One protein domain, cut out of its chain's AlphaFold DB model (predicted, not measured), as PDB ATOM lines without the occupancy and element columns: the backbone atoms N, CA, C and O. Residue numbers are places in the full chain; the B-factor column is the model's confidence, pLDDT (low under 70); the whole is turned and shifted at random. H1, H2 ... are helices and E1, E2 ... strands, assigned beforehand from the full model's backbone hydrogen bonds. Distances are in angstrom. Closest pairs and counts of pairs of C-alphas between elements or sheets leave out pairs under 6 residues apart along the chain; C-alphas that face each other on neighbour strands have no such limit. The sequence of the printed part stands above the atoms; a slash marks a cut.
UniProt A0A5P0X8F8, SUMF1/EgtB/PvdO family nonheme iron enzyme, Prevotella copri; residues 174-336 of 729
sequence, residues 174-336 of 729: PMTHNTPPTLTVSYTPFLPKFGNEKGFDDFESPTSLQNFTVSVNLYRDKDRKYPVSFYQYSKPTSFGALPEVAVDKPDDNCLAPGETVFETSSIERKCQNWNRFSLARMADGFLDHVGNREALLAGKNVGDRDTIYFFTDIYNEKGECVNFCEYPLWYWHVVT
ATOM      1  N   PRO A 174     184.530 159.545 236.862       58.62
ATOM      2  CA  PRO A 174     183.556 159.767 237.914       58.62
ATOM      3  C   PRO A 174     182.621 160.894 237.489       58.62
ATOM      4  O   PRO A 174     183.058 162.024 237.247       58.62
ATOM      5  N   MET A 175     181.336 160.589 237.410       63.28
ATOM      6  CA  MET A 175     180.304 161.570 237.149       63.28
ATOM      7  C   MET A 175     179.518 161.793 238.423       63.28
ATOM      8  O   MET A 175     178.950 160.871 239.002       63.28
ATOM      9  N   THR A 176     179.471 163.048 238.855       64.81
ATOM     10  CA  THR A 176     178.510 163.457 239.870       64.81
ATOM     11  C   THR A 176     177.144 163.625 239.202       64.81
ATOM     12  O   THR A 176     177.031 164.255 238.152       64.81
ATOM     13  N   HIS A 177     176.104 163.086 239.826       63.09
ATOM     14  CA  HIS A 177     174.709 163.197 239.430       63.09
ATOM     15  C   HIS A 177     173.885 163.814 240.556       63.09
ATOM     16  O   HIS A 177     174.020 163.461 241.729       63.09
ATOM     17  N   ASN A 178     172.970 164.694 240.164       66.31
ATOM     18  CA  ASN A 178     171.852 165.117 240.990       66.31
ATOM     19  C   ASN A 178     170.681 164.163 240.721       66.31
ATOM     20  O   ASN A 178     170.133 164.170 239.621       66.31
ATOM     21  N   THR A 179     170.303 163.372 241.721       62.22
ATOM     22  CA  THR A 179     169.100 162.526 241.685       62.22
ATOM     23  C   THR A 179     168.299 162.867 242.930       62.22
ATOM     24  O   THR A 179     168.618 162.314 243.981       62.22
ATOM     25  N   PRO A 180     167.346 163.819 242.877       58.38
ATOM     26  CA  PRO A 180     166.671 164.304 244.074       58.38
ATOM     27  C   PRO A 180     166.103 163.134 244.893       58.38
ATOM     28  O   PRO A 180     165.387 162.316 244.320       58.38
ATOM     29  N   PRO A 181     166.422 163.013 246.200       66.69
ATOM     30  CA  PRO A 181     167.087 163.988 247.081       66.69
ATOM     31  C   PRO A 181     168.589 163.716 247.360       66.69
ATOM     32  O   PRO A 181     169.104 164.116 248.399       66.69
ATOM     33  N   THR A 182     169.311 163.008 246.494       76.62
ATOM     34  CA  THR A 182     170.690 162.524 246.719       76.62
ATOM     35  C   THR A 182     171.717 163.061 245.718       76.62
ATOM     36  O   THR A 182     171.426 163.300 244.540       76.62
ATOM     37  N   LEU A 183     172.951 163.225 246.201       79.81
ATOM     38  CA  LEU A 183     174.140 163.416 245.378       79.81
ATOM     39  C   LEU A 183     174.791 162.051 245.145       79.81
ATOM     40  O   LEU A 183     175.195 161.388 246.103       79.81
ATOM     41  N   THR A 184     174.899 161.634 243.889       77.62
ATOM     42  CA  THR A 184     175.364 160.291 243.519       77.62
ATOM     43  C   THR A 184     176.594 160.378 242.632       77.62
ATOM     44  O   THR A 184     176.655 161.247 241.770       77.62
ATOM     45  N   VAL A 185     177.571 159.493 242.830       75.06
ATOM     46  CA  VAL A 185     178.693 159.316 241.904       75.06
ATOM     47  C   VAL A 185     178.548 157.976 241.204       75.06
ATOM     48  O   VAL A 185     178.316 156.940 241.828       75.06
ATOM     49  N   SER A 186     178.647 158.020 239.887       66.62
ATOM     50  CA  SER A 186     178.753 156.854 239.023       66.62
ATOM     51  C   SER A 186     180.081 156.909 238.282       66.62
ATOM     52  O   SER A 186     180.733 157.954 238.206       66.62
ATOM     53  N   TYR A 187     180.471 155.773 237.729       65.69
ATOM     54  CA  TYR A 187     181.599 155.674 236.823       65.69
ATOM     55  C   TYR A 187     181.062 155.081 235.553       65.69
ATOM     56  O   TYR A 187     180.501 153.993 235.576       65.69
ATOM     57  N   THR A 188     181.212 155.812 234.462       52.94
ATOM     58  CA  THR A 188     180.761 155.323 233.170       52.94
ATOM     59  C   THR A 188     181.983 155.101 232.296       52.94
ATOM     60  O   THR A 188     182.736 156.061 232.064       52.94
ATOM     61  N   PRO A 189     182.206 153.876 231.797       51.44
ATOM     62  CA  PRO A 189     183.163 153.674 230.735       51.44
ATOM     63  C   PRO A 189     182.695 154.364 229.465       51.44
ATOM     64  O   PRO A 189     181.637 154.086 228.910       51.44
ATOM     65  N   PHE A 190     183.492 155.322 228.988       47.41
ATOM     66  CA  PHE A 190     183.209 156.044 227.752       47.41
ATOM     67  C   PHE A 190     183.671 155.200 226.554       47.41
ATOM     68  O   PHE A 190     184.616 155.553 225.843       47.41
ATOM     69  N   LEU A 191     183.016 154.060 226.333       48.16
ATOM     70  CA  LEU A 191     183.081 153.342 225.061       48.16
ATOM     71  C   LEU A 191     181.890 153.772 224.190       48.16
ATOM     72  O   LEU A 191     180.744 153.664 224.621       48.16
ATOM     73  N   PRO A 192     182.109 154.279 222.963       40.16
ATOM     74  CA  PRO A 192     181.007 154.542 222.044       40.16
ATOM     75  C   PRO A 192     180.395 153.214 221.566       40.16
ATOM     76  O   PRO A 192     181.079 152.444 220.888       40.16
ATOM     77  N   LYS A 193     179.109 152.967 221.857       37.88
ATOM     78  CA  LYS A 193     178.307 151.939 221.165       37.88
ATOM     79  C   LYS A 193     177.938 152.439 219.762       37.88
ATOM     80  O   LYS A 193     177.583 153.606 219.579       37.88
ATOM     81  N   PHE A 194     178.019 151.563 218.763       35.56
ATOM     82  CA  PHE A 194     177.369 151.762 217.467       35.56
ATOM     83  C   PHE A 194     175.991 151.091 217.507       35.56
ATOM     84  O   PHE A 194     175.918 149.902 217.790       35.56
ATOM     85  N   GLY A 195     174.938 151.843 217.162       34.16
ATOM     86  CA  GLY A 195     173.593 151.316 216.893       34.16
ATOM     87  C   GLY A 195     172.537 151.694 217.936       34.16
ATOM     88  O   GLY A 195     172.277 150.916 218.834       34.16
ATOM     89  N   ASN A 196     171.942 152.877 217.745       31.31
ATOM     90  CA  ASN A 196     170.699 153.422 218.315       31.31
ATOM     91  C   ASN A 196     170.507 153.477 219.854       31.31
ATOM     92  O   ASN A 196     170.340 152.480 220.533       31.31
ATOM     93  N   GLU A 197     170.425 154.733 220.318       36.28
ATOM     94  CA  GLU A 197     169.711 155.251 221.502       36.28
ATOM     95  C   GLU A 197     170.297 155.010 222.917       36.28
ATOM     96  O   GLU A 197     170.093 154.008 223.580       36.28
ATOM     97  N   LYS A 198     171.005 156.052 223.393       33.66
ATOM     98  CA  LYS A 198     171.129 156.509 224.796       33.66
ATOM     99  C   LYS A 198     171.531 155.504 225.902       33.66
ATOM    100  O   LYS A 198     171.054 155.638 227.022       33.66
ATOM    101  N   GLY A 199     172.508 154.630 225.677       34.81
ATOM    102  CA  GLY A 199     173.096 153.830 226.765       34.81
ATOM    103  C   GLY A 199     174.610 153.675 226.650       34.81
ATOM    104  O   GLY A 199     175.115 153.302 225.592       34.81
ATOM    105  N   PHE A 200     175.329 153.980 227.731       41.56
ATOM    106  CA  PHE A 200     176.703 153.521 227.955       41.56
ATOM    107  C   PHE A 200     176.622 152.159 228.661       41.56
ATOM    108  O   PHE A 200     175.754 151.984 229.508       41.56
ATOM    109  N   ASP A 201     177.471 151.197 228.295       36.72
ATOM    110  CA  ASP A 201     177.470 149.866 228.917       36.72
ATOM    111  C   ASP A 201     178.062 149.930 230.337       36.72
ATOM    112  O   ASP A 201     179.172 150.429 230.512       36.72
ATOM    113  N   ASP A 202     177.348 149.409 231.338       40.38
ATOM    114  CA  ASP A 202     177.823 149.264 232.728       40.38
ATOM    115  C   ASP A 202     178.700 148.001 232.920       40.38
ATOM    116  O   ASP A 202     179.189 147.724 234.019       40.38
ATOM    117  N   PHE A 203     178.939 147.228 231.855       38.62
ATOM    118  CA  PHE A 203     179.580 145.914 231.916       38.62
ATOM    119  C   PHE A 203     180.965 145.886 231.275       38.62
ATOM    120  O   PHE A 203     181.199 145.235 230.270       38.62
ATOM    121  N   GLU A 204     181.907 146.561 231.923       42.50
ATOM    122  CA  GLU A 204     183.209 145.980 232.254       42.50
ATOM    123  C   GLU A 204     183.791 146.830 233.393       42.50
ATOM    124  O   GLU A 204     184.220 147.972 233.230       42.50
ATOM    125  N   SER A 205     183.721 146.294 234.613       46.44
ATOM    126  CA  SER A 205     184.327 146.950 235.769       46.44
ATOM    127  C   SER A 205     185.828 147.110 235.515       46.44
ATOM    128  O   SER A 205     186.471 146.123 235.145       46.44
ATOM    129  N   PRO A 206     186.424 148.291 235.763       50.03
ATOM    130  CA  PRO A 206     187.870 148.447 235.705       50.03
ATOM    131  C   PRO A 206     188.510 147.352 236.559       50.03
ATOM    132  O   PRO A 206     188.228 147.232 237.754       50.03
ATOM    133  N   THR A 207     189.293 146.482 235.922       47.16
ATOM    134  CA  THR A 207     189.715 145.233 236.552       47.16
ATOM    135  C   THR A 207     190.684 145.491 237.710       47.16
ATOM    136  O   THR A 207     191.641 146.264 237.586       47.16
ATOM    137  N   SER A 208     190.401 144.785 238.816       50.41
ATOM    138  CA  SER A 208     191.031 144.774 240.148       50.41
ATOM    139  C   SER A 208     190.993 146.103 240.907       50.41
ATOM    140  O   SER A 208     191.776 147.004 240.607       50.41
ATOM    141  N   LEU A 209     190.162 146.203 241.949       51.44
ATOM    142  CA  LEU A 209     190.219 147.347 242.850       51.44
ATOM    143  C   LEU A 209     190.973 147.089 244.152       51.44
ATOM    144  O   LEU A 209     190.693 146.163 244.909       51.44
ATOM    145  N   GLN A 210     191.929 147.994 244.351       60.75
ATOM    146  CA  GLN A 210     192.543 148.431 245.601       60.75
ATOM    147  C   GLN A 210     191.568 149.390 246.317       60.75
ATOM    148  O   GLN A 210     190.630 149.881 245.687       60.75
ATOM    149  N   ASN A 211     191.757 149.712 247.602       76.38
ATOM    150  CA  ASN A 211     190.916 150.737 248.228       76.38
ATOM    151  C   ASN A 211     191.273 152.126 247.662       76.38
ATOM    152  O   ASN A 211     192.436 152.443 247.408       76.38
ATOM    153  N   PHE A 212     190.280 152.988 247.474       81.31
ATOM    154  CA  PHE A 212     190.491 154.366 247.019       81.31
ATOM    155  C   PHE A 212     189.489 155.308 247.679       81.31
ATOM    156  O   PHE A 212     188.493 154.881 248.262       81.31
ATOM    157  N   THR A 213     189.770 156.605 247.619       87.50
ATOM    158  CA  THR A 213     188.881 157.647 248.142       87.50
ATOM    159  C   THR A 213     188.411 158.535 247.009       87.50
ATOM    160  O   THR A 213     189.197 158.945 246.156       87.50
ATOM    161  N   VAL A 214     187.120 158.833 247.022       87.62
ATOM    162  CA  VAL A 214     186.458 159.708 246.061       87.62
ATOM    163  C   VAL A 214     186.078 160.975 246.792       87.62
ATOM    164  O   VAL A 214     185.413 160.898 247.823       87.62
ATOM    165  N   SER A 215     186.496 162.119 246.263       90.69
ATOM    166  CA  SER A 215     186.239 163.434 246.848       90.69
ATOM    167  C   SER A 215     185.481 164.298 245.848       90.69
ATOM    168  O   SER A 215     185.998 164.617 244.775       90.69
ATOM    169  N   VAL A 216     184.243 164.667 246.182       91.75
ATOM    170  CA  VAL A 216     183.443 165.612 245.390       91.75
ATOM    171  C   VAL A 216     183.613 167.004 245.980       91.75
ATOM    172  O   VAL A 216     183.138 167.265 247.080       91.75
ATOM    173  N   ASN A 217     184.275 167.890 245.242       92.19
ATOM    174  CA  ASN A 217     184.656 169.234 245.664       92.19
ATOM    175  C   ASN A 217     183.840 170.292 244.915       92.19
ATOM    176  O   ASN A 217     183.704 170.216 243.690       92.19
ATOM    177  N   LEU A 218     183.321 171.293 245.626       92.75
ATOM    178  CA  LEU A 218     182.480 172.341 245.044       92.75
ATOM    179  C   LEU A 218     183.252 173.660 244.913       92.75
ATOM    180  O   LEU A 218     183.816 174.167 245.882       92.75
ATOM    181  N   TYR A 219     183.222 174.253 243.718       93.50
ATOM    182  CA  TYR A 219     183.863 175.537 243.411       93.50
ATOM    183  C   TYR A 219     182.961 176.436 242.567       93.50
ATOM    184  O   TYR A 219     182.088 175.964 241.844       93.50
ATOM    185  N   ARG A 220     183.205 177.748 242.597       90.06
ATOM    186  CA  ARG A 220     182.501 178.730 241.744       90.06
ATOM    187  C   ARG A 220     183.158 178.955 240.391       90.06
ATOM    188  O   ARG A 220     182.599 179.617 239.517       90.06
ATOM    189  N   ASP A 221     184.354 178.417 240.207       89.50
ATOM    190  CA  ASP A 221     185.144 178.577 239.000       89.50
ATOM    191  C   ASP A 221     185.794 177.264 238.566       89.50
ATOM    192  O   ASP A 221     186.021 176.350 239.358       89.50
ATOM    193  N   LYS A 222     186.126 177.192 237.274       87.38
ATOM    194  CA  LYS A 222     186.773 176.016 236.686       87.38
ATOM    195  C   LYS A 222     188.244 175.868 237.078       87.38
ATOM    196  O   LYS A 222     188.778 174.772 236.955       87.38
ATOM    197  N   ASP A 223     188.880 176.943 237.547       88.38
ATOM    198  CA  ASP A 223     190.283 176.925 237.971       88.38
ATOM    199  C   ASP A 223     190.433 176.505 239.444       88.38
ATOM    200  O   ASP A 223     191.553 176.503 239.957       88.38
ATOM    201  N   ARG A 224     189.325 176.158 240.123       90.50
ATOM    202  CA  ARG A 224     189.280 175.714 241.524       90.50
ATOM    203  C   ARG A 224     189.868 176.738 242.509       90.50
ATOM    204  O   ARG A 224     190.479 176.370 243.512       90.50
ATOM    205  N   LYS A 225     189.706 178.036 242.234       92.06
ATOM    206  CA  LYS A 225     190.231 179.129 243.077       92.06
ATOM    207  C   LYS A 225     189.279 179.529 244.198       92.06
ATOM    208  O   LYS A 225     189.732 180.001 245.238       92.06
ATOM    209  N   TYR A 226     187.978 179.361 243.989       90.50
ATOM    210  CA  TYR A 226     186.936 179.854 244.884       90.50
ATOM    211  C   TYR A 226     186.064 178.688 245.376       90.50
ATOM    212  O   TYR A 226     185.042 178.391 244.744       90.50
ATOM    213  N   PRO A 227     186.475 177.986 246.453       94.12
ATOM    214  CA  PRO A 227     185.706 176.879 247.015       94.12
ATOM    215  C   PRO A 227     184.368 177.361 247.581       94.12
ATOM    216  O   PRO A 227     184.234 178.508 248.011       94.12
ATOM    217  N   VAL A 228     183.384 176.468 247.578       92.12
ATOM    218  CA  VAL A 228     182.032 176.717 248.084       92.12
ATOM    219  C   VAL A 228     181.835 175.941 249.371       92.12
ATOM    220  O   VAL A 228     181.984 174.720 249.371       92.12
ATOM    221  N   SER A 229     181.490 176.637 250.451       90.56
ATOM    222  CA  SER A 229     181.314 176.005 251.759       90.56
ATOM    223  C   SER A 229     179.867 175.562 251.973       90.56
ATOM    224  O   SER A 229     178.921 176.225 251.542       90.56
ATOM    225  N   PHE A 230     179.696 174.435 252.652       90.50
ATOM    226  CA  PHE A 230     178.425 173.888 253.121       90.50
ATOM    227  C   PHE A 230     178.662 173.050 254.387       90.50
ATOM    228  O   PHE A 230     179.794 172.878 254.832       90.50
ATOM    229  N   TYR A 231     177.598 172.541 254.999       87.88
ATOM    230  CA  TYR A 231     177.650 171.805 256.260       87.88
ATOM    231  C   TYR A 231     177.265 170.345 256.057       87.88
ATOM    232  O   TYR A 231     176.266 170.061 255.397       87.88
ATOM    233  N   GLN A 232     178.030 169.431 256.656       88.81
ATOM    234  CA  GLN A 232     177.760 167.992 256.652       88.81
ATOM    235  C   GLN A 232     177.482 167.486 258.071       88.81
ATOM    236  O   GLN A 232     178.216 167.799 259.014       88.81
ATOM    237  N   TYR A 233     176.429 166.685 258.214       85.44
ATOM    238  CA  TYR A 233     176.043 166.051 259.475       85.44
ATOM    239  C   TYR A 233     176.861 164.769 259.698       85.44
ATOM    240  O   TYR A 233     177.099 163.993 258.772       85.44
ATOM    241  N   SER A 234     177.305 164.544 260.935       78.00
ATOM    242  CA  SER A 234     178.112 163.369 261.315       78.00
ATOM    243  C   SER A 234     177.302 162.085 261.479       78.00
ATOM    244  O   SER A 234     177.876 161.000 261.389       78.00
ATOM    245  N   LYS A 235     175.990 162.188 261.732       71.62
ATOM    246  CA  LYS A 235     175.097 161.034 261.840       71.62
ATOM    247  C   LYS A 235     174.172 160.974 260.628       71.62
ATOM    248  O   LYS A 235     173.584 161.987 260.259       71.62
ATOM    249  N   PRO A 236     174.023 159.803 260.001       64.56
ATOM    250  CA  PRO A 236     173.058 159.643 258.932       64.56
ATOM    251  C   PRO A 236     171.626 159.570 259.478       64.56
ATOM    252  O   PRO A 236     171.390 159.076 260.583       64.56
ATOM    253  N   THR A 237     170.655 160.025 258.684       54.00
ATOM    254  CA  THR A 237     169.231 159.804 258.983       54.00
ATOM    255  C   THR A 237     168.843 158.360 258.639       54.00
ATOM    256  O   THR A 237     169.507 157.702 257.841       54.00
ATOM    257  N   SER A 238     167.775 157.833 259.247       43.44
ATOM    258  CA  SER A 238     167.331 156.427 259.144       43.44
ATOM    259  C   SER A 238     167.018 155.924 257.722       43.44
ATOM    260  O   SER A 238     166.760 154.741 257.539       43.44
ATOM    261  N   PHE A 239     167.075 156.793 256.710       39.75
ATOM    262  CA  PHE A 239     166.932 156.453 255.297       39.75
ATOM    263  C   PHE A 239     168.323 156.202 254.676       39.75
ATOM    264  O   PHE A 239     169.021 157.137 254.287       39.75
ATOM    265  N   GLY A 240     168.757 154.939 254.612       50.97
ATOM    266  CA  GLY A 240     169.923 154.520 253.814       50.97
ATOM    267  C   GLY A 240     171.322 154.860 254.360       50.97
ATOM    268  O   GLY A 240     172.292 154.757 253.615       50.97
ATOM    269  N   ALA A 241     171.453 155.257 255.630       65.88
ATOM    270  CA  ALA A 241     172.738 155.508 256.301       65.88
ATOM    271  C   ALA A 241     173.662 156.568 255.634       65.88
ATOM    272  O   ALA A 241     174.869 156.578 255.883       65.88
ATOM    273  N   LEU A 242     173.120 157.491 254.825       75.94
ATOM    274  CA  LEU A 242     173.894 158.559 254.171       75.94
ATOM    275  C   LEU A 242     174.009 159.821 255.046       75.94
ATOM    276  O   LEU A 242     173.022 160.205 255.684       75.94
ATOM    277  N   PRO A 243     175.163 160.518 255.041       79.69
ATOM    278  CA  PRO A 243     175.267 161.831 255.665       79.69
ATOM    279  C   PRO A 243     174.361 162.834 254.938       79.69
ATOM    280  O   PRO A 243     174.241 162.818 253.711       79.69
ATOM    281  N   GLU A 244     173.714 163.715 255.693       83.94
ATOM    282  CA  GLU A 244     172.946 164.832 255.137       83.94
ATOM    283  C   GLU A 244     173.859 166.052 254.945       83.94
ATOM    284  O   GLU A 244     174.822 166.238 255.698       83.94
ATOM    285  N   VAL A 245     173.577 166.881 253.936       86.12
ATOM    286  CA  VAL A 245     174.255 168.166 253.711       86.12
ATOM    287  C   VAL A 245     173.271 169.327 253.613       86.12
ATOM    288  O   VAL A 245     172.179 169.208 253.049       86.12
ATOM    289  N   ALA A 246     173.682 170.474 254.149       80.94
ATOM    290  CA  ALA A 246     172.900 171.703 254.195       80.94
ATOM    291  C   ALA A 246     173.764 172.934 253.891       80.94
ATOM    292  O   ALA A 246     174.978 172.922 254.067       80.94
ATOM    293  N   VAL A 247     173.131 174.021 253.446       79.00
ATOM    294  CA  VAL A 247     173.825 175.285 253.133       79.00
ATOM    295  C   VAL A 247     174.176 176.075 254.398       79.00
ATOM    296  O   VAL A 247     175.197 176.754 254.436       79.00
ATOM    297  N   ASP A 248     173.356 175.960 255.445       72.62
ATOM    298  CA  ASP A 248     173.557 176.641 256.726       72.62
ATOM    299  C   ASP A 248     173.973 175.669 257.825       72.62
ATOM    300  O   ASP A 248     173.538 174.514 257.853       72.62
ATOM    301  N   LYS A 249     174.723 176.195 258.801       74.94
ATOM    302  CA  LYS A 249     174.944 175.496 260.063       74.94
ATOM    303  C   LYS A 249     173.589 175.293 260.761       74.94
ATOM    304  O   LYS A 249     172.878 176.285 260.964       74.94
ATOM    305  N   PRO A 250     173.223 174.060 261.143       66.44
ATOM    306  CA  PRO A 250     172.048 173.824 261.968       66.44
ATOM    307  C   PRO A 250     172.248 174.398 263.373       66.44
ATOM    308  O   PRO A 250     173.368 174.470 263.881       66.44
ATOM    309  N   ASP A 251     171.143 174.791 264.002       64.38
ATOM    310  CA  ASP A 251     171.138 175.197 265.404       64.38
ATOM    311  C   ASP A 251     171.457 173.983 266.297       64.38
ATOM    312  O   ASP A 251     171.018 172.868 266.011       64.38
ATOM    313  N   ASP A 252     172.173 174.187 267.408       67.94
ATOM    314  CA  ASP A 252     172.624 173.088 268.283       67.94
ATOM    315  C   ASP A 252     171.455 172.247 268.840       67.94
ATOM    316  O   ASP A 252     171.597 171.058 269.107       67.94
ATOM    317  N   ASN A 253     170.265 172.845 268.969       65.12
ATOM    318  CA  ASN A 253     169.036 172.173 269.405       65.12
ATOM    319  C   ASN A 253     168.372 171.300 268.319       65.12
ATOM    320  O   ASN A 253     167.393 170.608 268.605       65.12
ATOM    321  N   CYS A 254     168.858 171.365 267.078       58.94
ATOM    322  CA  CYS A 254     168.398 170.554 265.955       58.94
ATOM    323  C   CYS A 254     169.240 169.287 265.758       58.94
ATOM    324  O   CYS A 254     168.840 168.445 264.958       58.94
ATOM    325  N   LEU A 255     170.360 169.151 266.475       68.88
ATOM    326  CA  LEU A 255     171.223 167.975 266.424       68.88
ATOM    327  C   LEU A 255     170.674 166.878 267.344       68.88
ATOM    328  O   LEU A 255     170.280 167.135 268.487       68.88
ATOM    329  N   ALA A 256     170.653 165.639 266.864       67.31
ATOM    330  CA  ALA A 256     170.369 164.490 267.711       67.31
ATOM    331  C   ALA A 256     171.450 164.354 268.807       67.31
ATOM    332  O   ALA A 256     172.593 164.771 268.608       67.31
ATOM    333  N   PRO A 257     171.154 163.738 269.968       72.75
ATOM    334  CA  PRO A 257     172.156 163.536 271.011       72.75
ATOM    335  C   PRO A 257     173.442 162.884 270.469       72.75
ATOM    336  O   PRO A 257     173.415 161.788 269.901       72.75
ATOM    337  N   GLY A 258     174.576 163.574 270.618       73.44
ATOM    338  CA  GLY A 258     175.891 163.137 270.130       73.44
ATOM    339  C   GLY A 258     176.119 163.281 268.620       73.44
ATOM    340  O   GLY A 258     177.089 162.726 268.114       73.44
ATOM    341  N   GLU A 259     175.231 163.950 267.888       80.50
ATOM    342  CA  GLU A 259     175.456 164.376 266.506       80.50
ATOM    343  C   GLU A 259     176.256 165.684 266.481       80.50
ATOM    344  O   GLU A 259     175.955 166.633 267.201       80.50
ATOM    345  N   THR A 260     177.288 165.733 265.649       81.81
ATOM    346  CA  THR A 260     178.039 166.945 265.304       81.81
ATOM    347  C   THR A 260     177.811 167.335 263.844       81.81
ATOM    348  O   THR A 260     177.419 166.509 263.015       81.81
ATOM    349  N   VAL A 261     178.085 168.597 263.527       85.94
ATOM    350  CA  VAL A 261     178.068 169.148 262.170       85.94
ATOM    351  C   VAL A 261     179.373 169.899 261.932       85.94
ATOM    352  O   VAL A 261     179.883 170.555 262.845       85.94
ATOM    353  N   PHE A 262     179.916 169.823 260.723       87.94
ATOM    354  CA  PHE A 262     181.133 170.539 260.353       87.94
ATOM    355  C   PHE A 262     180.985 171.208 258.987       87.94
ATOM    356  O   PHE A 262     180.266 170.722 258.115       87.94
ATOM    357  N   GLU A 263     181.639 172.358 258.841       90.94
ATOM    358  CA  GLU A 263     181.734 173.079 257.574       90.94
ATOM    359  C   GLU A 263     182.783 172.398 256.688       90.94
ATOM    360  O   GLU A 263     183.853 172.008 257.160       90.94
ATOM    361  N   THR A 264     182.469 172.232 255.410       92.25
ATOM    362  CA  THR A 264     183.332 171.610 254.408       92.25
ATOM    363  C   THR A 264     183.042 172.197 253.027       92.25
ATOM    364  O   THR A 264     182.007 172.821 252.807       92.25
ATOM    365  N   SER A 265     183.955 171.997 252.082       90.31
ATOM    366  CA  SER A 265     183.744 172.260 250.651       90.31
ATOM    367  C   SER A 265     183.803 170.985 249.808       90.31
ATOM    368  O   SER A 265     183.746 171.047 248.575       90.31
ATOM    369  N   SER A 266     183.952 169.834 250.464       92.38
ATOM    370  CA  SER A 266     184.066 168.531 249.830       92.38
ATOM    371  C   SER A 266     183.334 167.443 250.609       92.38
ATOM    372  O   SER A 266     183.152 167.538 251.826       92.38
ATOM    373  N   ILE A 267     182.901 166.413 249.888       89.75
ATOM    374  CA  ILE A 267     182.318 165.195 250.456       89.75
ATOM    375  C   ILE A 267     183.183 164.025 250.016       89.75
ATOM    376  O   ILE A 267     183.410 163.840 248.818       89.75
ATOM    377  N   GLU A 268     183.643 163.236 250.980       89.75
ATOM    378  CA  GLU A 268     184.528 162.106 250.729       89.75
ATOM    379  C   GLU A 268     183.860 160.775 251.046       89.75
ATOM    380  O   GLU A 268     183.134 160.635 252.033       89.75
ATOM    381  N   ARG A 269     184.156 159.766 250.226       85.81
ATOM    382  CA  ARG A 269     183.774 158.380 250.488       85.81
ATOM    383  C   ARG A 269     184.914 157.437 250.126       85.81
ATOM    384  O   ARG A 269     185.507 157.548 249.054       85.81
ATOM    385  N   LYS A 270     185.204 156.497 251.028       87.19
ATOM    386  CA  LYS A 270     186.093 155.364 250.746       87.19
ATOM    387  C   LYS A 270     185.329 154.311 249.955       87.19
ATOM    388  O   LYS A 270     184.227 153.926 250.352       87.19
ATOM    389  N   CYS A 271     185.930 153.838 248.875       79.38
ATOM    390  CA  CYS A 271     185.339 152.889 247.945       79.38
ATOM    391  C   CYS A 271     186.263 151.681 247.759       79.38
ATOM    392  O   CYS A 271     187.487 151.794 247.825       79.38
ATOM    393  N   GLN A 272     185.645 150.518 247.557       75.81
ATOM    394  CA  GLN A 272     186.325 149.230 247.350       75.81
ATOM    395  C   GLN A 272     186.015 148.624 245.976       75.81
ATOM    396  O   GLN A 272     186.682 147.694 245.539       75.81
ATOM    397  N   ASN A 273     184.988 149.143 245.305       71.38
ATOM    398  CA  ASN A 273     184.589 148.794 243.949       71.38
ATOM    399  C   ASN A 273     184.233 150.092 243.185       71.38
ATOM    400  O   ASN A 273     184.114 151.161 243.790       71.38
ATOM    401  N   TRP A 274     184.087 149.997 241.862       70.25
ATOM    402  CA  TRP A 274     183.669 151.103 240.994       70.25
ATOM    403  C   TRP A 274     182.142 151.147 240.822       70.25
ATOM    404  O   TRP A 274     181.653 151.785 239.895       70.25
ATOM    405  N   ASN A 275     181.369 150.474 241.687       69.50
ATOM    406  CA  ASN A 275     179.912 150.496 241.582       69.50
ATOM    407  C   ASN A 275     179.402 151.917 241.822       69.50
ATOM    408  O   ASN A 275     179.982 152.681 242.594       69.50
ATOM    409  N   ARG A 276     178.277 152.266 241.199       72.19
ATOM    410  CA  ARG A 276     177.571 153.516 241.490       72.19
ATOM    411  C   ARG A 276     177.222 153.599 242.979       72.19
ATOM    412  O   ARG A 276     176.759 152.626 243.571       72.19
ATOM    413  N   PHE A 277     177.396 154.775 243.580       73.12
ATOM    414  CA  PHE A 277     177.097 154.983 244.995       73.12
ATOM    415  C   PHE A 277     176.629 156.411 245.306       73.12
ATOM    416  O   PHE A 277     177.092 157.391 244.723       73.12
ATOM    417  N   SER A 278     175.735 156.555 246.284       83.00
ATOM    418  CA  SER A 278     175.317 157.867 246.798       83.00
ATOM    419  C   SER A 278     176.317 158.409 247.827       83.00
ATOM    420  O   SER A 278     176.761 157.670 248.702       83.00
ATOM    421  N   LEU A 279     176.697 159.687 247.749       81.50
ATOM    422  CA  LEU A 279     177.600 160.316 248.726       81.50
ATOM    423  C   LEU A 279     176.853 160.904 249.912       81.50
ATOM    424  O   LEU A 279     177.261 160.707 251.053       81.50
ATOM    425  N   ALA A 280     175.793 161.657 249.634       83.94
ATOM    426  CA  ALA A 280     175.074 162.412 250.644       83.94
ATOM    427  C   ALA A 280     173.628 162.669 250.224       83.94
ATOM    428  O   ALA A 280     173.301 162.737 249.033       83.94
ATOM    429  N   ARG A 281     172.771 162.869 251.221       82.38
ATOM    430  CA  ARG A 281     171.427 163.408 251.030       82.38
ATOM    431  C   ARG A 281     171.496 164.932 251.003       82.38
ATOM    432  O   ARG A 281     172.060 165.542 251.905       82.38
ATOM    433  N   MET A 282     170.903 165.546 249.988       82.00
ATOM    434  CA  MET A 282     170.794 166.996 249.867       82.00
ATOM    435  C   MET A 282     169.487 167.463 250.509       82.00
ATOM    436  O   MET A 282     168.412 166.975 250.153       82.00
ATOM    437  N   ALA A 283     169.568 168.420 251.434       73.19
ATOM    438  CA  ALA A 283     168.377 169.082 251.957       73.19
ATOM    439  C   ALA A 283     167.598 169.808 250.837       73.19
ATOM    440  O   ALA A 283     168.174 170.251 249.839       73.19
ATOM    441  N   ASP A 284     166.282 169.961 251.015       66.75
ATOM    442  CA  ASP A 284     165.418 170.710 250.092       66.75
ATOM    443  C   ASP A 284     166.002 172.099 249.781       66.75
ATOM    444  O   ASP A 284     166.228 172.906 250.683       66.75
ATOM    445  N   GLY A 285     166.199 172.402 248.495       69.25
ATOM    446  CA  GLY A 285     166.739 173.689 248.046       69.25
ATOM    447  C   GLY A 285     168.249 173.855 248.248       69.25
ATOM    448  O   GLY A 285     168.765 174.950 248.035       69.25
ATOM    449  N   PHE A 286     168.980 172.796 248.621       81.69
ATOM    450  CA  PHE A 286     170.442 172.837 248.742       81.69
ATOM    451  C   PHE A 286     171.098 173.401 247.477       81.69
ATOM    452  O   PHE A 286     171.846 174.369 247.559       81.69
ATOM    453  N   LEU A 287     170.764 172.861 246.302       81.50
ATOM    454  CA  LEU A 287     171.350 173.297 245.030       81.50
ATOM    455  C   LEU A 287     170.942 174.721 244.621       81.50
ATOM    456  O   LEU A 287     171.719 175.413 243.971       81.50
ATOM    457  N   ASP A 288     169.764 175.185 245.041       78.00
ATOM    458  CA  ASP A 288     169.304 176.551 244.768       78.00
ATOM    459  C   ASP A 288     170.097 177.598 245.575       78.00
ATOM    460  O   ASP A 288     170.167 178.780 245.206       78.00
ATOM    461  N   HIS A 289     170.682 177.179 246.701       77.81
ATOM    462  CA  HIS A 289     171.236 178.082 247.707       77.81
ATOM    463  C   HIS A 289     172.735 177.919 247.975       77.81
ATOM    464  O   HIS A 289     173.370 178.880 248.417       77.81
ATOM    465  N   VAL A 290     173.313 176.753 247.690       85.31
ATOM    466  CA  VAL A 290     174.746 176.488 247.848       85.31
ATOM    467  C   VAL A 290     175.558 177.481 247.006       85.31
ATOM    468  O   VAL A 290     175.232 177.756 245.856       85.31
ATOM    469  N   GLY A 291     176.582 178.099 247.601       85.62
ATOM    470  CA  GLY A 291     177.406 179.114 246.933       85.62
ATOM    471  C   GLY A 291     176.846 180.541 246.912       85.62
ATOM    472  O   GLY A 291     177.565 181.454 246.507       85.62
ATOM    473  N   ASN A 292     175.613 180.794 247.384       81.81
ATOM    474  CA  ASN A 292     175.051 182.158 247.414       81.81
ATOM    475  C   ASN A 292     175.845 183.110 248.320       81.81
ATOM    476  O   ASN A 292     175.989 184.290 247.996       81.81
ATOM    477  N   ARG A 293     176.373 182.621 249.449       80.19
ATOM    478  CA  ARG A 293     177.212 183.424 250.352       80.19
ATOM    479  C   ARG A 293     178.463 183.910 249.626       80.19
ATOM    480  O   ARG A 293     178.757 185.103 249.623       80.19
ATOM    481  N   GLU A 294     179.168 182.999 248.975       87.75
ATOM    482  CA  GLU A 294     180.370 183.267 248.196       87.75
ATOM    483  C   GLU A 294     180.064 184.143 246.973       87.75
ATOM    484  O   GLU A 294     180.881 184.989 246.602       87.75
ATOM    485  N   ALA A 295     178.883 183.995 246.362       84.00
ATOM    486  CA  ALA A 295     178.412 184.837 245.265       84.00
ATOM    487  C   ALA A 295     178.277 186.303 245.653       84.00
ATOM    488  O   ALA A 295     178.822 187.170 244.964       84.00
ATOM    489  N   LEU A 296     177.615 186.567 246.776       80.31
ATOM    490  CA  LEU A 296     177.445 187.915 247.307       80.31
ATOM    491  C   LEU A 296     178.790 188.526 247.727       80.31
ATOM    492  O   LEU A 296     179.055 189.685 247.417       80.31
ATOM    493  N   LEU A 297     179.674 187.744 248.363       82.19
ATOM    494  CA  LEU A 297     181.029 188.193 248.719       82.19
ATOM    495  C   LEU A 297     181.879 188.550 247.491       82.19
ATOM    496  O   LEU A 297     182.705 189.455 247.557       82.19
ATOM    497  N   ALA A 298     181.650 187.883 246.359       82.75
ATOM    498  CA  ALA A 298     182.287 188.205 245.083       82.75
ATOM    499  C   ALA A 298     181.627 189.384 244.338       82.75
ATOM    500  O   ALA A 298     181.964 189.636 243.181       82.75
ATOM    501  N   GLY A 299     180.679 190.087 244.966       82.69
ATOM    502  CA  GLY A 299     180.025 191.268 244.402       82.69
ATOM    503  C   GLY A 299     178.901 190.972 243.409       82.69
ATOM    504  O   GLY A 299     178.494 191.883 242.689       82.69
ATOM    505  N   LYS A 300     178.390 189.732 243.345       80.56
ATOM    506  CA  LYS A 300     177.167 189.442 242.580       80.56
ATOM    507  C   LYS A 300     175.945 190.021 243.283       80.56
ATOM    508  O   LYS A 300     175.866 190.032 244.511       80.56
ATOM    509  N   ASN A 301     174.974 190.454 242.494       79.38
ATOM    510  CA  ASN A 301     173.694 190.943 242.975       79.38
ATOM    511  C   ASN A 301     172.653 189.823 243.004       79.38
ATOM    512  O   ASN A 301     172.744 188.818 242.301       79.38
ATOM    513  N   VAL A 302     171.610 190.028 243.802       75.81
ATOM    514  CA  VAL A 302     170.414 189.184 243.758       75.81
ATOM    515  C   VAL A 302     169.803 189.239 242.357       75.81
ATOM    516  O   VAL A 302     169.595 190.321 241.815       75.81
ATOM    517  N   GLY A 303     169.479 188.076 241.798       69.94
ATOM    518  CA  GLY A 303     168.976 187.920 240.433       69.94
ATOM    519  C   GLY A 303     170.065 187.602 239.408       69.94
ATOM    520  O   GLY A 303     169.736 187.155 238.307       69.94
ATOM    521  N   ASP A 304     171.345 187.761 239.760       76.94
ATOM    522  CA  ASP A 304     172.441 187.362 238.881       76.94
ATOM    523  C   ASP A 304     172.478 185.841 238.726       76.94
ATOM    524  O   ASP A 304     172.188 185.082 239.651       76.94
ATOM    525  N   ARG A 305     172.874 185.373 237.541       81.81
ATOM    526  CA  ARG A 305     173.137 183.949 237.322       81.81
ATOM    527  C   ARG A 305     174.476 183.564 237.934       81.81
ATOM    528  O   ARG A 305     175.475 184.284 237.790       81.81
ATOM    529  N   ASP A 306     174.521 182.400 238.557       84.75
ATOM    530  CA  ASP A 306     175.751 181.801 239.052       84.75
ATOM    531  C   ASP A 306     175.840 180.314 238.710       84.75
ATOM    532  O   ASP A 306     174.841 179.678 238.359       84.75
ATOM    533  N   THR A 307     177.062 179.794 238.743       89.50
ATOM    534  CA  THR A 307     177.365 178.410 238.386       89.50
ATOM    535  C   THR A 307     178.257 177.800 239.450       89.50
ATOM    536  O   THR A 307     179.317 178.343 239.756       89.50
ATOM    537  N   ILE A 308     177.856 176.638 239.951       90.44
ATOM    538  CA  ILE A 308     178.655 175.811 240.852       90.44
ATOM    539  C   ILE A 308     179.219 174.636 240.061       90.44
ATOM    540  O   ILE A 308     178.522 174.027 239.249       90.44
ATOM    541  N   TYR A 309     180.491 174.339 240.279       90.06
ATOM    542  CA  TYR A 309     181.238 173.268 239.641       90.06
ATOM    543  C   TYR A 309     181.544 172.177 240.662       90.06
ATOM    544  O   TYR A 309     182.147 172.452 241.695       90.06
ATOM    545  N   PHE A 310     181.151 170.948 240.346       90.31
ATOM    546  CA  PHE A 310     181.398 169.750 241.139       90.31
ATOM    547  C   PHE A 310     182.542 168.978 240.489       90.31
ATOM    548  O   PHE A 310     182.405 168.453 239.381       90.31
ATOM    549  N   PHE A 311     183.674 168.928 241.172       88.56
ATOM    550  CA  PHE A 311     184.869 168.215 240.750       88.56
ATOM    551  C   PHE A 311     184.965 166.895 241.493       88.56
ATOM    552  O   PHE A 311     184.904 166.894 242.716       88.56
ATOM    553  N   THR A 312     185.122 165.782 240.779       87.69
ATOM    554  CA  THR A 312     185.252 164.464 241.417       87.69
ATOM    555  C   THR A 312     186.675 163.941 241.300       87.69
ATOM    556  O   THR A 312     187.060 163.412 240.261       87.69
ATOM    557  N   ASP A 313     187.452 164.104 242.362       86.62
ATOM    558  CA  ASP A 313     188.847 163.674 242.424       86.62
ATOM    559  C   ASP A 313     188.969 162.288 243.058       86.62
ATOM    560  O   ASP A 313     188.143 161.884 243.883       86.62
ATOM    561  N   ILE A 314     190.020 161.563 242.675       83.81
ATOM    562  CA  ILE A 314     190.298 160.210 243.162       83.81
ATOM    563  C   ILE A 314     191.681 160.174 243.794       83.81
ATOM    564  O   ILE A 314     192.668 160.611 243.196       83.81
ATOM    565  N   TYR A 315     191.746 159.587 244.984       84.69
ATOM    566  CA  TYR A 315     192.964 159.409 245.760       84.69
ATOM    567  C   TYR A 315     193.208 157.926 246.027       84.69
ATOM    568  O   TYR A 315     192.273 157.181 246.327       84.69
ATOM    569  N   ASN A 316     194.464 157.493 245.932       81.44
ATOM    570  CA  ASN A 316     194.848 156.129 246.305       81.44
ATOM    571  C   ASN A 316     194.910 155.948 247.838       81.44
ATOM    572  O   ASN A 316     194.734 156.899 248.599       81.44
ATOM    573  N   GLU A 317     195.206 154.731 248.308       81.06
ATOM    574  CA  GLU A 317     195.326 154.417 249.747       81.06
ATOM    575  C   GLU A 317     196.373 155.260 250.494       81.06
ATOM    576  O   GLU A 317     196.273 155.432 251.708       81.06
ATOM    577  N   LYS A 318     197.371 155.797 249.781       82.44
ATOM    578  CA  LYS A 318     198.423 156.658 250.342       82.44
ATOM    579  C   LYS A 318     198.011 158.133 250.414       82.44
ATOM    580  O   LYS A 318     198.779 158.943 250.926       82.44
ATOM    581  N   GLY A 319     196.826 158.486 249.912       82.12
ATOM    582  CA  GLY A 319     196.340 159.865 249.836       82.12
ATOM    583  C   GLY A 319     196.912 160.665 248.663       82.12
ATOM    584  O   GLY A 319     196.779 161.886 248.631       82.12
ATOM    585  N   GLU A 320     197.551 160.014 247.690       83.12
ATOM    586  CA  GLU A 320     198.058 160.676 246.486       83.12
ATOM    587  C   GLU A 320     196.911 160.845 245.484       83.12
ATOM    588  O   GLU A 320     196.154 159.903 245.236       83.12
ATOM    589  N   CYS A 321     196.775 162.038 244.898       81.50
ATOM    590  CA  CYS A 321     195.782 162.298 243.857       81.50
ATOM    591  C   CYS A 321     196.170 161.536 242.582       81.50
ATOM    592  O   CYS A 321     197.190 161.837 241.960       81.50
ATOM    593  N   VAL A 322     195.368 160.540 242.209       74.69
ATOM    594  CA  VAL A 322     195.606 159.673 241.039       74.69
ATOM    595  C   VAL A 322     194.696 160.013 239.863       74.69
ATOM    596  O   VAL A 322     195.019 159.686 238.718       74.69
ATOM    597  N   ASN A 323     193.586 160.704 240.136       77.31
ATOM    598  CA  ASN A 323     192.757 161.333 239.122       77.31
ATOM    599  C   ASN A 323     192.337 162.731 239.576       77.31
ATOM    600  O   ASN A 323     191.673 162.882 240.604       77.31
ATOM    601  N   PHE A 324     192.734 163.732 238.794       80.12
ATOM    602  CA  PHE A 324     192.362 165.124 239.011       80.12
ATOM    603  C   PHE A 324     191.319 165.539 237.971       80.12
ATOM    604  O   PHE A 324     191.609 165.620 236.774       80.12
ATOM    605  N   CYS A 325     190.094 165.815 238.420       77.19
ATOM    606  CA  CYS A 325     188.970 166.103 237.534       77.19
ATOM    607  C   CYS A 325     189.164 167.428 236.774       77.19
ATOM    608  O   CYS A 325     189.105 168.515 237.343       77.19
ATOM    609  N   GLU A 326     189.351 167.387 235.459       68.50
ATOM    610  CA  GLU A 326     189.409 168.620 234.654       68.50
ATOM    611  C   GLU A 326     188.026 169.101 234.184       68.50
ATOM    612  O   GLU A 326     187.851 170.272 233.838       68.50
ATOM    613  N   TYR A 327     187.042 168.198 234.150       72.38
ATOM    614  CA  TYR A 327     185.716 168.435 233.578       72.38
ATOM    615  C   TYR A 327     184.633 168.291 234.652       72.38
ATOM    616  O   TYR A 327     184.050 167.217 234.790       72.38
ATOM    617  N   PRO A 328     184.359 169.356 235.421       79.31
ATOM    618  CA  PRO A 328     183.361 169.303 236.477       79.31
ATOM    619  C   PRO A 328     181.942 169.211 235.910       79.31
ATOM    620  O   PRO A 328     181.642 169.794 234.859       79.31
ATOM    621  N   LEU A 329     181.036 168.593 236.670       80.88
ATOM    622  CA  LEU A 329     179.605 168.838 236.500       80.88
ATOM    623  C   LEU A 329     179.334 170.300 236.869       80.88
ATOM    624  O   LEU A 329     179.826 170.791 237.881       80.88
ATOM    625  N   TRP A 330     178.540 170.999 236.066       80.38
ATOM    626  CA  TRP A 330     178.082 172.347 236.388       80.38
ATOM    627  C   TRP A 330     176.606 172.374 236.790       80.38
ATOM    628  O   TRP A 330     175.772 171.669 236.225       80.38
ATOM    629  N   TYR A 331     176.268 173.223 237.748       83.31
ATOM    630  CA  TYR A 331     174.893 173.501 238.132       83.31
ATOM    631  C   TYR A 331     174.662 175.005 238.108       83.31
ATOM    632  O   TYR A 331     175.380 175.763 238.760       83.31
ATOM    633  N   TRP A 332     173.679 175.438 237.327       83.19
ATOM    634  CA  TRP A 332     173.289 176.840 237.215       83.19
ATOM    635  C   TRP A 332     172.153 177.150 238.178       83.19
ATOM    636  O   TRP A 332     171.134 176.463 238.179       83.19
ATOM    637  N   HIS A 333     172.305 178.244 238.914       76.62
ATOM    638  CA  HIS A 333     171.282 178.783 239.802       76.62
ATOM    639  C   HIS A 333     171.233 180.314 239.705       76.62
ATOM    640  O   HIS A 333     172.063 180.955 239.050       76.62
ATOM    641  N   VAL A 334     170.212 180.910 240.316       79.69
ATOM    642  CA  VAL A 334     170.065 182.366 240.417       79.69
ATOM    643  C   VAL A 334     170.421 182.779 241.838       79.69
ATOM    644  O   VAL A 334     169.881 182.221 242.793       79.69
ATOM    645  N   VAL A 335     171.301 183.771 241.982       75.25
ATOM    646  CA  VAL A 335     171.680 184.323 243.286       75.25
ATOM    647  C   VAL A 335     170.435 184.910 243.935       75.25
ATOM    648  O   VAL A 335     169.783 185.797 243.385       75.25
ATOM    649  N   THR A 336     170.082 184.416 245.116       71.19
ATOM    650  CA  THR A 336     168.848 184.818 245.808       71.19
ATOM    651  C   THR A 336     169.147 185.725 246.997       71.19
ATOM    652  O   THR A 336     170.219 185.662 247.601       71.19
TER     653      THR A 336
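AT A GLANCE: This is residues 174 to 336 of the 729 residues of the protein "SUMF1/EgtB/PvdO family nonheme iron enzyme" of Prevotella copri (UniProt A0A5P0X8F8). Two strongly twisted sheets lie partly face to face, with E1, E2 and E8 of a curled six-stranded sheet over E3, E7 and E9 of a branched five-stranded one. The six-stranded sheet runs on past this overlap to the short strands E5, E4 and E6, the two small helices H1 and H2 lie near the end of the long strand E9 where it begins, and residues 194 to 199 stick out as a free loop. The printed part has 163 residues, with the named elements in the order E1 to E8, H1, H2, E9, E10, E11; the first sheet, in the order E1, E2, E8, E5, E4, E6, is mixed, and the neighbour pairs of the second are antiparallel. The class is mostly strand, with under half of the residues in named elements. The whole is compact, with a radius of gyration of the C-alphas of 17.2 A and spans of 48, 40 and 32 A.

HOW THE PARTS SIT: E1, residues 174 to 179, and E2, residues 182 to 188, form an antiparallel hairpin, with N 177 and O 184 at 2.7 A. E1 is an edge strand, and its closest C-alpha pair with E9, residues 305 to 316, is Pro 174 and Thr 312, 6.1 A apart. E2 is antiparallel to E8, residues 277 to 282, with N 279 and O 183 at 2.8 A. E3, residues 212 to 219, has E7, residues 266 to 271, on one side and E9 on the other side, both antiparallel to it; N 214 and O 269 are 2.9 A apart, and N 217 and O 311 are 2.8 A apart. E2 and E3 are near each other, with 5 pairs of C-alphas within 10 A. E4, residues 230 to 233, and E5, residues 244 to 246, form a hairpin, with N 231 and O 246 at 2.8 A. E5 is parallel to E8, with N 245 and O 281 at 2.9 A. E6, residues 261 to 264, is the other edge strand and antiparallel to E4, with N 230 and O 264 at 2.8 A; E6 and E7 meet only through their link. The closest C-alphas of E7 and E8 are those of Arg 269 and Leu 279, 6.7 A apart. H1, residues 286 to 289, only grazes both sheets; its C-alpha of Asp 288 is 5.8 A from that of His 333 in E11, residues 329 to 334, the closest pair of the two. H2, residues 292 to 297, only grazes the branched sheet. In H2 every O i to N i+4 pair is within hydrogen-bond range, and H1 is too short for such a pair. On the side of E9 away from E3 are E11, with N 308 and O 331 at 2.9 A, and E10, residues 321 to 323, which forms a hairpin with E9, with N 322 and O 314 at 2.9 A.

IN THESE COORDINATES: E1 begins at C-alpha 174, at (183.556, 159.767, 237.914). E2 is 18.4 A long from first to last C-alpha, E3 22.5 A, E7 15.8 A and E8 14.4 A. E9, the longest strand, spans 36.4 A from C-alpha 305 at (173.137, 183.949, 237.322) to C-alpha 316 at (194.848, 156.129, 246.305). E11 is 17.0 A long and ends at C-alpha 334, at (170.065, 182.366, 240.417).

THE WHOLE: The two C-alphas farthest apart are those of Gly 195 and Asn 253, at 56.7 A. The printed part has no cut. The links E2 to E3, with 23 residues, and E5 to E6, with 14, are long. The mean pLDDT of the printed part is 73.8, and 51 residues are under 70, among them residues 174 to 181, 186 to 210, 236 to 241 and 250 to 256.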